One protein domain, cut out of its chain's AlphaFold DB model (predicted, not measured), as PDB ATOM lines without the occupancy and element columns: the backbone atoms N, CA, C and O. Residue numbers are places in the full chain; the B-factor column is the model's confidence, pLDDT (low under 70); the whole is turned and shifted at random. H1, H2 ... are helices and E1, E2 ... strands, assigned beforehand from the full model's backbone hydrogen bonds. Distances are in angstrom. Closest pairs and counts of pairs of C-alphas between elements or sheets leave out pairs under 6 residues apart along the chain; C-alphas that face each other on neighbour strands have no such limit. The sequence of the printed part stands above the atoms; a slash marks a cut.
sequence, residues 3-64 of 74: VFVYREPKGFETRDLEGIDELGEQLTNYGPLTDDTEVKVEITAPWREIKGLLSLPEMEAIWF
ATOM      1  N   VAL A   3     208.561 163.363 125.373       77.50
ATOM      2  CA  VAL A   3     208.811 163.706 123.972       77.50
ATOM      3  C   VAL A   3     210.278 163.540 123.616       77.50
ATOM      4  O   VAL A   3     211.172 164.048 124.295       77.50
ATOM      5  N   PHE A   4     210.502 162.837 122.512       78.69
ATOM      6  CA  PHE A   4     211.810 162.589 121.928       78.69
ATOM      7  C   PHE A   4     211.870 163.277 120.575       78.69
ATOM      8  O   PHE A   4     211.110 162.935 119.668       78.69
ATOM      9  N   VAL A   5     212.773 164.242 120.432       77.62
ATOM     10  CA  VAL A   5     213.025 164.928 119.166       77.62
ATOM     11  C   VAL A   5     214.364 164.446 118.634       77.62
ATOM     12  O   VAL A   5     215.399 164.689 119.246       77.62
ATOM     13  N   TYR A   6     214.346 163.774 117.490       78.56
ATOM     14  CA  TYR A   6     215.528 163.350 116.752       78.56
ATOM     15  C   TYR A   6     215.713 164.286 115.565       78.56
ATOM     16  O   TYR A   6     214.786 164.493 114.781       78.56
ATOM     17  N   ARG A   7     216.916 164.834 115.423       76.88
ATOM     18  CA  ARG A   7     217.294 165.698 114.311       76.88
ATOM     19  C   ARG A   7     218.604 165.208 113.724       76.88
ATOM     20  O   ARG A   7     219.648 165.314 114.365       76.88
ATOM     21  N   GLU A   8     218.581 164.738 112.489       70.75
ATOM     22  CA  GLU A   8     219.806 164.339 111.796       70.75
ATOM     23  C   GLU A   8     220.498 165.570 111.177       70.75
ATOM     24  O   GLU A   8     219.816 166.457 110.652       70.75
ATOM     25  N   PRO A   9     221.839 165.703 111.255       67.19
ATOM     26  CA  PRO A   9     222.819 164.868 111.970       67.19
ATOM     27  C   PRO A   9     223.114 165.345 113.413       67.19
ATOM     28  O   PRO A   9     224.160 165.031 113.978       67.19
ATOM     29  N   LYS A  10     222.263 166.198 114.000       69.44
ATOM     30  CA  LYS A  10     222.539 166.908 115.264       69.44
ATOM     31  C   LYS A  10     222.323 166.070 116.533       69.44
ATOM     32  O   LYS A  10     222.852 166.450 117.574       69.44
ATOM     33  N   GLY A  11     221.612 164.946 116.456       72.12
ATOM     34  CA  GLY A  11     221.370 164.036 117.580       72.12
ATOM     35  C   GLY A  11     219.919 164.058 118.065       72.12
ATOM     36  O   GLY A  11     219.007 164.311 117.279       72.12
ATOM     37  N   PHE A  12     219.693 163.757 119.348       71.19
ATOM     38  CA  PHE A  12     218.352 163.715 119.940       71.19
ATOM     39  C   PHE A  12     218.275 164.449 121.283       71.19
ATOM     40  O   PHE A  12     219.247 164.466 122.042       71.19
ATOM     41  N   GLU A  13     217.099 164.998 121.592       66.62
ATOM     42  CA  GLU A  13     216.755 165.580 122.893       66.62
ATOM     43  C   GLU A  13     215.499 164.924 123.458       66.62
ATOM     44  O   GLU A  13     214.564 164.582 122.728       66.62
ATOM     45  N   THR A  14     215.484 164.776 124.779       66.56
ATOM     46  CA  THR A  14     214.364 164.223 125.542       66.56
ATOM     47  C   THR A  14     213.864 165.272 126.510       66.56
ATOM     48  O   THR A  14     214.659 165.763 127.316       66.56
ATOM     49  N   ARG A  15     212.574 165.606 126.463       69.12
ATOM     50  CA  ARG A  15     211.971 166.547 127.411       69.12
ATOM     51  C   ARG A  15     210.564 166.129 127.805       69.12
ATOM     52  O   ARG A  15     209.870 165.443 127.053       69.12
ATOM     53  N   ASP A  16     210.161 166.593 128.980       69.75
ATOM     54  CA  ASP A  16     208.761 166.645 129.365       69.75
ATOM     55  C   ASP A  16     208.100 167.786 128.601       69.75
ATOM     56  O   ASP A  16     208.568 168.920 128.654       69.75
ATOM     57  N   LEU A  17     207.046 167.469 127.858       71.19
ATOM     58  CA  LEU A  17     206.256 168.462 127.146       71.19
ATOM     59  C   LEU A  17     205.014 168.791 127.979       71.19
ATOM     60  O   LEU A  17     204.197 167.899 128.252       71.19
ATOM     61  N   GLU A  18     204.867 170.052 128.374       68.19
ATOM     62  CA  GLU A  18     203.664 170.573 129.030       68.19
ATOM     63  C   GLU A  18     202.624 171.034 127.994       68.19
ATOM     64  O   GLU A  18     201.419 170.941 128.241       68.19
ATOM     65  N   GLY A  19     203.069 171.452 126.801       67.31
ATOM     66  CA  GLY A  19     202.192 171.931 125.730       67.31
ATOM     67  C   GLY A  19     202.863 172.041 124.359       67.31
ATOM     68  O   GLY A  19     204.076 171.934 124.226       67.31
ATOM     69  N   ILE A  20     202.058 172.247 123.312       67.62
ATOM     70  CA  ILE A  20     202.522 172.259 121.914       67.62
ATOM     71  C   ILE A  20     203.496 173.391 121.586       67.62
ATOM     72  O   ILE A  20     204.386 173.208 120.757       67.62
ATOM     73  N   ASP A  21     203.352 174.533 122.252       69.38
ATOM     74  CA  ASP A  21     204.230 175.684 122.052       69.38
ATOM     75  C   ASP A  21     205.675 175.320 122.419       69.38
ATOM     76  O   ASP A  21     206.616 175.664 121.702       69.38
ATOM     77  N   GLU A  22     205.846 174.487 123.452       73.00
ATOM     78  CA  GLU A  22     207.154 173.980 123.856       73.00
ATOM     79  C   GLU A  22     207.756 173.035 122.815       73.00
ATOM     80  O   GLU A  22     208.976 173.000 122.675       73.00
ATOM     81  N   LEU A  23     206.945 172.303 122.034       76.00
ATOM     82  CA  LEU A  23     207.458 171.491 120.924       76.00
ATOM     83  C   LEU A  23     208.092 172.380 119.848       76.00
ATOM     84  O   LEU A  23     209.162 172.045 119.342       76.00
ATOM     85  N   GLY A  24     207.477 173.520 119.526       71.00
ATOM     86  CA  GLY A  24     208.049 174.499 118.596       71.00
ATOM     87  C   GLY A  24     209.391 175.050 119.088       71.00
ATOM     88  O   GLY A  24     210.371 175.099 118.338       71.00
ATOM     89  N   GLU A  25     209.472 175.387 120.374       73.44
ATOM     90  CA  GLU A  25     210.728 175.796 121.008       73.44
ATOM     91  C   GLU A  25     211.777 174.672 120.976       73.44
ATOM     92  O   GLU A  25     212.936 174.916 120.638       73.44
ATOM     93  N   GLN A  26     211.383 173.416 121.215       72.12
ATOM     94  CA  GLN A  26     212.306 172.278 121.135       72.12
ATOM     95  C   GLN A  26     212.856 172.043 119.738       72.12
ATOM     96  O   GLN A  26     214.050 171.799 119.562       72.12
ATOM     97  N   LEU A  27     212.005 172.159 118.725       71.25
ATOM     98  CA  LEU A  27     212.409 172.001 117.335       71.25
ATOM     99  C   LEU A  27     213.453 173.047 116.914       71.25
ATOM    100  O   LEU A  27     214.324 172.765 116.087       71.25
ATOM    101  N   THR A  28     213.404 174.236 117.519       69.81
ATOM    102  CA  THR A  28     214.327 175.341 117.224       69.81
ATOM    103  C   THR A  28     215.561 175.391 118.128       69.81
ATOM    104  O   THR A  28     216.538 176.046 117.759       69.81
ATOM    105  N   ASN A  29     215.594 174.646 119.241       70.62
ATOM    106  CA  ASN A  29     216.731 174.632 120.176       70.62
ATOM    107  C   ASN A  29     218.051 174.176 119.535       70.62
ATOM    108  O   ASN A  29     219.121 174.670 119.886       70.62
ATOM    109  N   TYR A  30     217.994 173.317 118.517       66.62
ATOM    110  CA  TYR A  30     219.173 172.908 117.746       66.62
ATOM    111  C   TYR A  30     219.552 173.877 116.615       66.62
ATOM    112  O   TYR A  30     220.370 173.542 115.754       66.62
ATOM    113  N   GLY A  31     218.958 175.070 116.577       70.00
ATOM    114  CA  GLY A  31     219.086 176.057 115.508       70.00
ATOM    115  C   GLY A  31     217.953 175.968 114.477       70.00
ATOM    116  O   GLY A  31     217.129 175.055 114.540       70.00
ATOM    117  N   PRO A  32     217.920 176.882 113.492       73.31
ATOM    118  CA  PRO A  32     216.829 176.964 112.522       73.31
ATOM    119  C   PRO A  32     216.657 175.650 111.756       73.31
ATOM    120  O   PRO A  32     217.648 174.987 111.430       73.31
ATOM    121  N   LEU A  33     215.408 175.259 111.500       72.38
ATOM    122  CA  LEU A  33     215.076 174.162 110.594       72.38
ATOM    123  C   LEU A  33     215.232 174.649 109.151       72.38
ATOM    124  O   LEU A  33     214.826 175.761 108.820       72.38
ATOM    125  N   THR A  34     215.848 173.822 108.320       74.62
ATOM    126  CA  THR A  34     215.974 174.029 106.873       74.62
ATOM    127  C   THR A  34     215.126 172.990 106.148       74.62
ATOM    128  O   THR A  34     214.796 171.959 106.734       74.62
ATOM    129  N   ASP A  35     214.784 173.237 104.884       77.00
ATOM    130  CA  ASP A  35     213.902 172.352 104.102       77.00
ATOM    131  C   ASP A  35     214.449 170.921 103.932       77.00
ATOM    132  O   ASP A  35     213.693 169.986 103.684       77.00
ATOM    133  N   ASP A  36     215.762 170.740 104.073       77.38
ATOM    134  CA  ASP A  36     216.478 169.462 104.027       77.38
ATOM    135  C   ASP A  36     216.695 168.823 105.411       77.38
ATOM    136  O   ASP A  36     217.286 167.748 105.507       77.38
ATOM    137  N   THR A  37     216.234 169.458 106.495       73.94
ATOM    138  CA  THR A  37     216.364 168.898 107.844       73.94
ATOM    139  C   THR A  37     215.365 167.755 108.044       73.94
ATOM    140  O   THR A  37     214.154 167.971 108.061       73.94
ATOM    141  N   GLU A  38     215.873 166.551 108.307       79.75
ATOM    142  CA  GLU A  38     215.048 165.430 108.757       79.75
ATOM    143  C   GLU A  38     214.824 165.512 110.274       79.75
ATOM    144  O   GLU A  38     215.775 165.547 111.066       79.75
ATOM    145  N   VAL A  39     213.553 165.563 110.679       80.12
ATOM    146  CA  VAL A  39     213.140 165.600 112.085       80.12
ATOM    147  C   VAL A  39     212.144 164.486 112.360       80.12
ATOM    148  O   VAL A  39     211.151 164.332 111.651       80.12
ATOM    149  N   LYS A  40     212.375 163.747 113.442       82.44
ATOM    150  CA  LYS A  40     211.445 162.755 113.975       82.44
ATOM    151  C   LYS A  40     211.052 163.147 115.393       82.44
ATOM    152  O   LYS A  40     211.912 163.438 116.215       82.44
ATOM    153  N   VAL A  41     209.755 163.126 115.683       80.81
ATOM    154  CA  VAL A  41     209.214 163.389 117.021       80.81
ATOM    155  C   VAL A  41     208.461 162.148 117.497       80.81
ATOM    156  O   VAL A  41     207.547 161.686 116.818       80.81
ATOM    157  N   GLU A  42     208.835 161.600 118.651       84.81
ATOM    158  CA  GLU A  42     208.102 160.524 119.327       84.81
ATOM    159  C   GLU A  42     207.461 161.080 120.596       84.81
ATOM    160  O   GLU A  42     208.129 161.736 121.389       84.81
ATOM    161  N   ILE A  43     206.167 160.821 120.787       83.12
ATOM    162  CA  ILE A  43     205.385 161.350 121.906       83.12
ATOM    163  C   ILE A  43     204.734 160.184 122.650       83.12
ATOM    164  O   ILE A  43     203.977 159.417 122.052       83.12
ATOM    165  N   THR A  44     204.985 160.079 123.956       86.50
ATOM    166  CA  THR A  44     204.374 159.079 124.840       86.50
ATOM    167  C   THR A  44     203.568 159.766 125.944       86.50
ATOM    168  O   THR A  44     204.097 160.498 126.778       86.50
ATOM    169  N   ALA A  45     202.253 159.538 125.944       86.94
ATOM    170  CA  ALA A  45     201.312 160.062 126.935       86.94
ATOM    171  C   ALA A  45     200.005 159.249 126.946       86.94
ATOM    172  O   ALA A  45     199.738 158.482 126.013       86.94
ATOM    173  N   PRO A  46     199.139 159.422 127.964       90.38
ATOM    174  CA  PRO A  46     197.778 158.907 127.924       90.38
ATOM    175  C   PRO A  46     197.042 159.331 126.647       90.38
ATOM    176  O   PRO A  46     197.049 160.496 126.257       90.38
ATOM    177  N   TRP A  47     196.309 158.403 126.022       85.88
ATOM    178  CA  TRP A  47     195.614 158.661 124.751       85.88
ATOM    179  C   TRP A  47     194.663 159.871 124.787       85.88
ATOM    180  O   TRP A  47     194.460 160.539 123.776       85.88
ATOM    181  N   ARG A  48     194.071 160.188 125.947       84.69
ATOM    182  CA  ARG A  48     193.244 161.397 126.114       84.69
ATOM    183  C   ARG A  48     194.041 162.678 125.846       84.69
ATOM    184  O   ARG A  48     193.502 163.585 125.225       84.69
ATOM    185  N   GLU A  49     195.284 162.732 126.308       83.38
ATOM    186  CA  GLU A  49     196.185 163.875 126.136       83.38
ATOM    187  C   GLU A  49     196.689 163.949 124.696       83.38
ATOM    188  O   GLU A  49     196.593 165.009 124.088       83.38
ATOM    189  N   ILE A  50     197.076 162.810 124.103       81.69
ATOM    190  CA  ILE A  50     197.457 162.740 122.681       81.69
ATOM    191  C   ILE A  50     196.312 163.226 121.785       81.69
ATOM    192  O   ILE A  50     196.534 164.024 120.882       81.69
ATOM    193  N   LYS A  51     195.065 162.809 122.049       80.00
ATOM    194  CA  LYS A  51     193.899 163.326 121.313       80.00
ATOM    195  C   LYS A  51     193.734 164.831 121.467       80.00
ATOM    196  O   LYS A  51     193.397 165.484 120.487       80.00
ATOM    197  N   GLY A  52     193.930 165.360 122.673       81.31
ATOM    198  CA  GLY A  52     193.888 166.801 122.913       81.31
ATOM    199  C   GLY A  52     194.922 167.524 122.055       81.31
ATOM    200  O   GLY A  52     194.553 168.418 121.304       81.31
ATOM    201  N   LEU A  53     196.169 167.050 122.086       76.12
ATOM    202  CA  LEU A  53     197.287 167.589 121.314       76.12
ATOM    203  C   LEU A  53     197.027 167.549 119.800       76.12
ATOM    204  O   LEU A  53     197.181 168.556 119.123       76.12
ATOM    205  N   LEU A  54     196.583 166.407 119.266       74.75
ATOM    206  CA  LEU A  54     196.273 166.241 117.840       74.75
ATOM    207  C   LEU A  54     195.047 167.046 117.381       74.75
ATOM    208  O   LEU A  54     194.860 167.224 116.182       74.75
ATOM    209  N   SER A  55     194.207 167.505 118.311       74.75
ATOM    210  CA  SER A  55     193.040 168.342 118.003       74.75
ATOM    211  C   SER A  55     193.360 169.840 118.031       74.75
ATOM    212  O   SER A  55     192.462 170.646 117.788       74.75
ATOM    213  N   LEU A  56     194.598 170.225 118.366       72.06
ATOM    214  CA  LEU A  56     195.022 171.620 118.379       72.06
ATOM    215  C   LEU A  56     195.172 172.147 116.938       72.06
ATOM    216  O   LEU A  56     195.768 171.453 116.107       72.06
ATOM    217  N   PRO A  57     194.681 173.363 116.631       69.31
ATOM    218  CA  PRO A  57     194.827 173.983 115.308       69.31
ATOM    219  C   PRO A  57     196.280 174.046 114.811       69.31
ATOM    220  O   PRO A  57     196.552 173.946 113.617       69.31
ATOM    221  N   GLU A  58     197.230 174.178 115.733       66.81
ATOM    222  CA  GLU A  58     198.662 174.232 115.465       66.81
ATOM    223  C   GLU A  58     199.195 172.880 114.958       66.81
ATOM    224  O   GLU A  58     200.020 172.853 114.047       66.81
ATOM    225  N   MET A  59     198.672 171.748 115.455       65.06
ATOM    226  CA  MET A  59     199.009 170.428 114.901       65.06
ATOM    227  C   MET A  59     198.412 170.219 113.507       65.06
ATOM    228  O   MET A  59     199.048 169.573 112.676       65.06
ATOM    229  N   GLU A  60     197.233 170.771 113.213       61.34
ATOM    230  CA  GLU A  60     196.649 170.699 111.865       61.34
ATOM    231  C   GLU A  60     197.570 171.365 110.825       61.34
ATOM    232  O   GLU A  60     197.737 170.861 109.714       61.34
ATOM    233  N   ALA A  61     198.245 172.453 111.211       58.91
ATOM    234  CA  ALA A  61     199.234 173.129 110.374       58.91
ATOM    235  C   ALA A  61     200.572 172.370 110.256       58.91
ATOM    236  O   ALA A  61     201.196 172.425 109.197       58.91
ATOM    237  N   ILE A  62     201.006 171.672 111.315       57.91
ATOM    238  CA  ILE A  62     202.299 170.965 111.371       57.91
ATOM    239  C   ILE A  62     202.252 169.598 110.670       57.91
ATOM    240  O   ILE A  62     203.187 169.251 109.953       57.91
ATOM    241  N   TRP A  63     201.195 168.801 110.873       53.53
ATOM    242  CA  TRP A  63     201.183 167.398 110.437       53.53
ATOM    243  C   TRP A  63     200.745 167.209 108.984       53.53
ATOM    244  O   TRP A  63     201.330 166.378 108.293       53.53
ATOM    245  N   PHE A  64     199.727 167.944 108.512       50.50
ATOM    246  CA  PHE A  64     199.303 167.914 107.108       50.50
ATOM    247  C   PHE A  64     198.252 168.998 106.815       50.50
ATOM    248  O   PHE A  64     197.063 168.799 107.064       50.50
TER     249      PHE A  64
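What this domain is: This is residues 3 to 64 of the 74 residues of an uncharacterized protein of marine sediment metagenome (UniProt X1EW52). A small antiparallel sheet of three strands has one helix, H1, over one face and the other face bare, and after E3 two short helices, H2 and H3, form a loosely attached arm past one end of the sheet. Residues 46 to 52 of this arm stick out. The printed part has 62 residues, with elements in the order E1, E2, H1, E3, H2, H3; the sheet's order is E2, E1, E3 and the class is mixed, helices and strands. It is compact, with a radius of gyration of the C-alphas of 11.8 A and spans of 33 by 22 by 15 A.

Where its parts are: E1, residues 3 to 7, begins at C-alpha 3 (208.811, 163.706, 123.972) and is 13.0 A long. E2 is residues 11 to 16, 17.5 A, and E3 residues 39 to 44, 16.8 A. H1 is residues 20 to 29, 14.5 A, H2 residues 47 to 54, 10.3 A, and H3 residues 57 to 63, 10.4 A, ending at C-alpha 63 (201.183, 167.398, 110.437).

How they stand to each other: E1 and E2 form a hairpin, with N 7 and O 11 2.8 A apart, within hydrogen-bond range. E1 and E3 are antiparallel at 167 degrees, with N 4 and O 42 at 2.8 A. H1 is on the sheet at a height of 9.6 A, over E1; the closest C-alphas are those of Val 5 and Leu 27, 7.3 A. E2, H1 and E3 make a split strand-helix-strand unit, two strands running the same way with E1 between them, and its crossover is right-handed. H2 and H3 are close but not clearly touching, about perpendicular at 88 degrees, with the C-alphas of Leu 53 and Met 59 closest at 7.2 A. Neither is on the sheet. In H1, H2 and H3 every O i to N i+4 pair is within hydrogen-bond range.

The domain as a whole: The C-alphas of Asp 36 and Arg 48, the two farthest apart, are 33.1 A apart. The printed part has no cut and no long link. Its mean pLDDT is 73.4; 20 residues are under 70, among them residues 57 to 64.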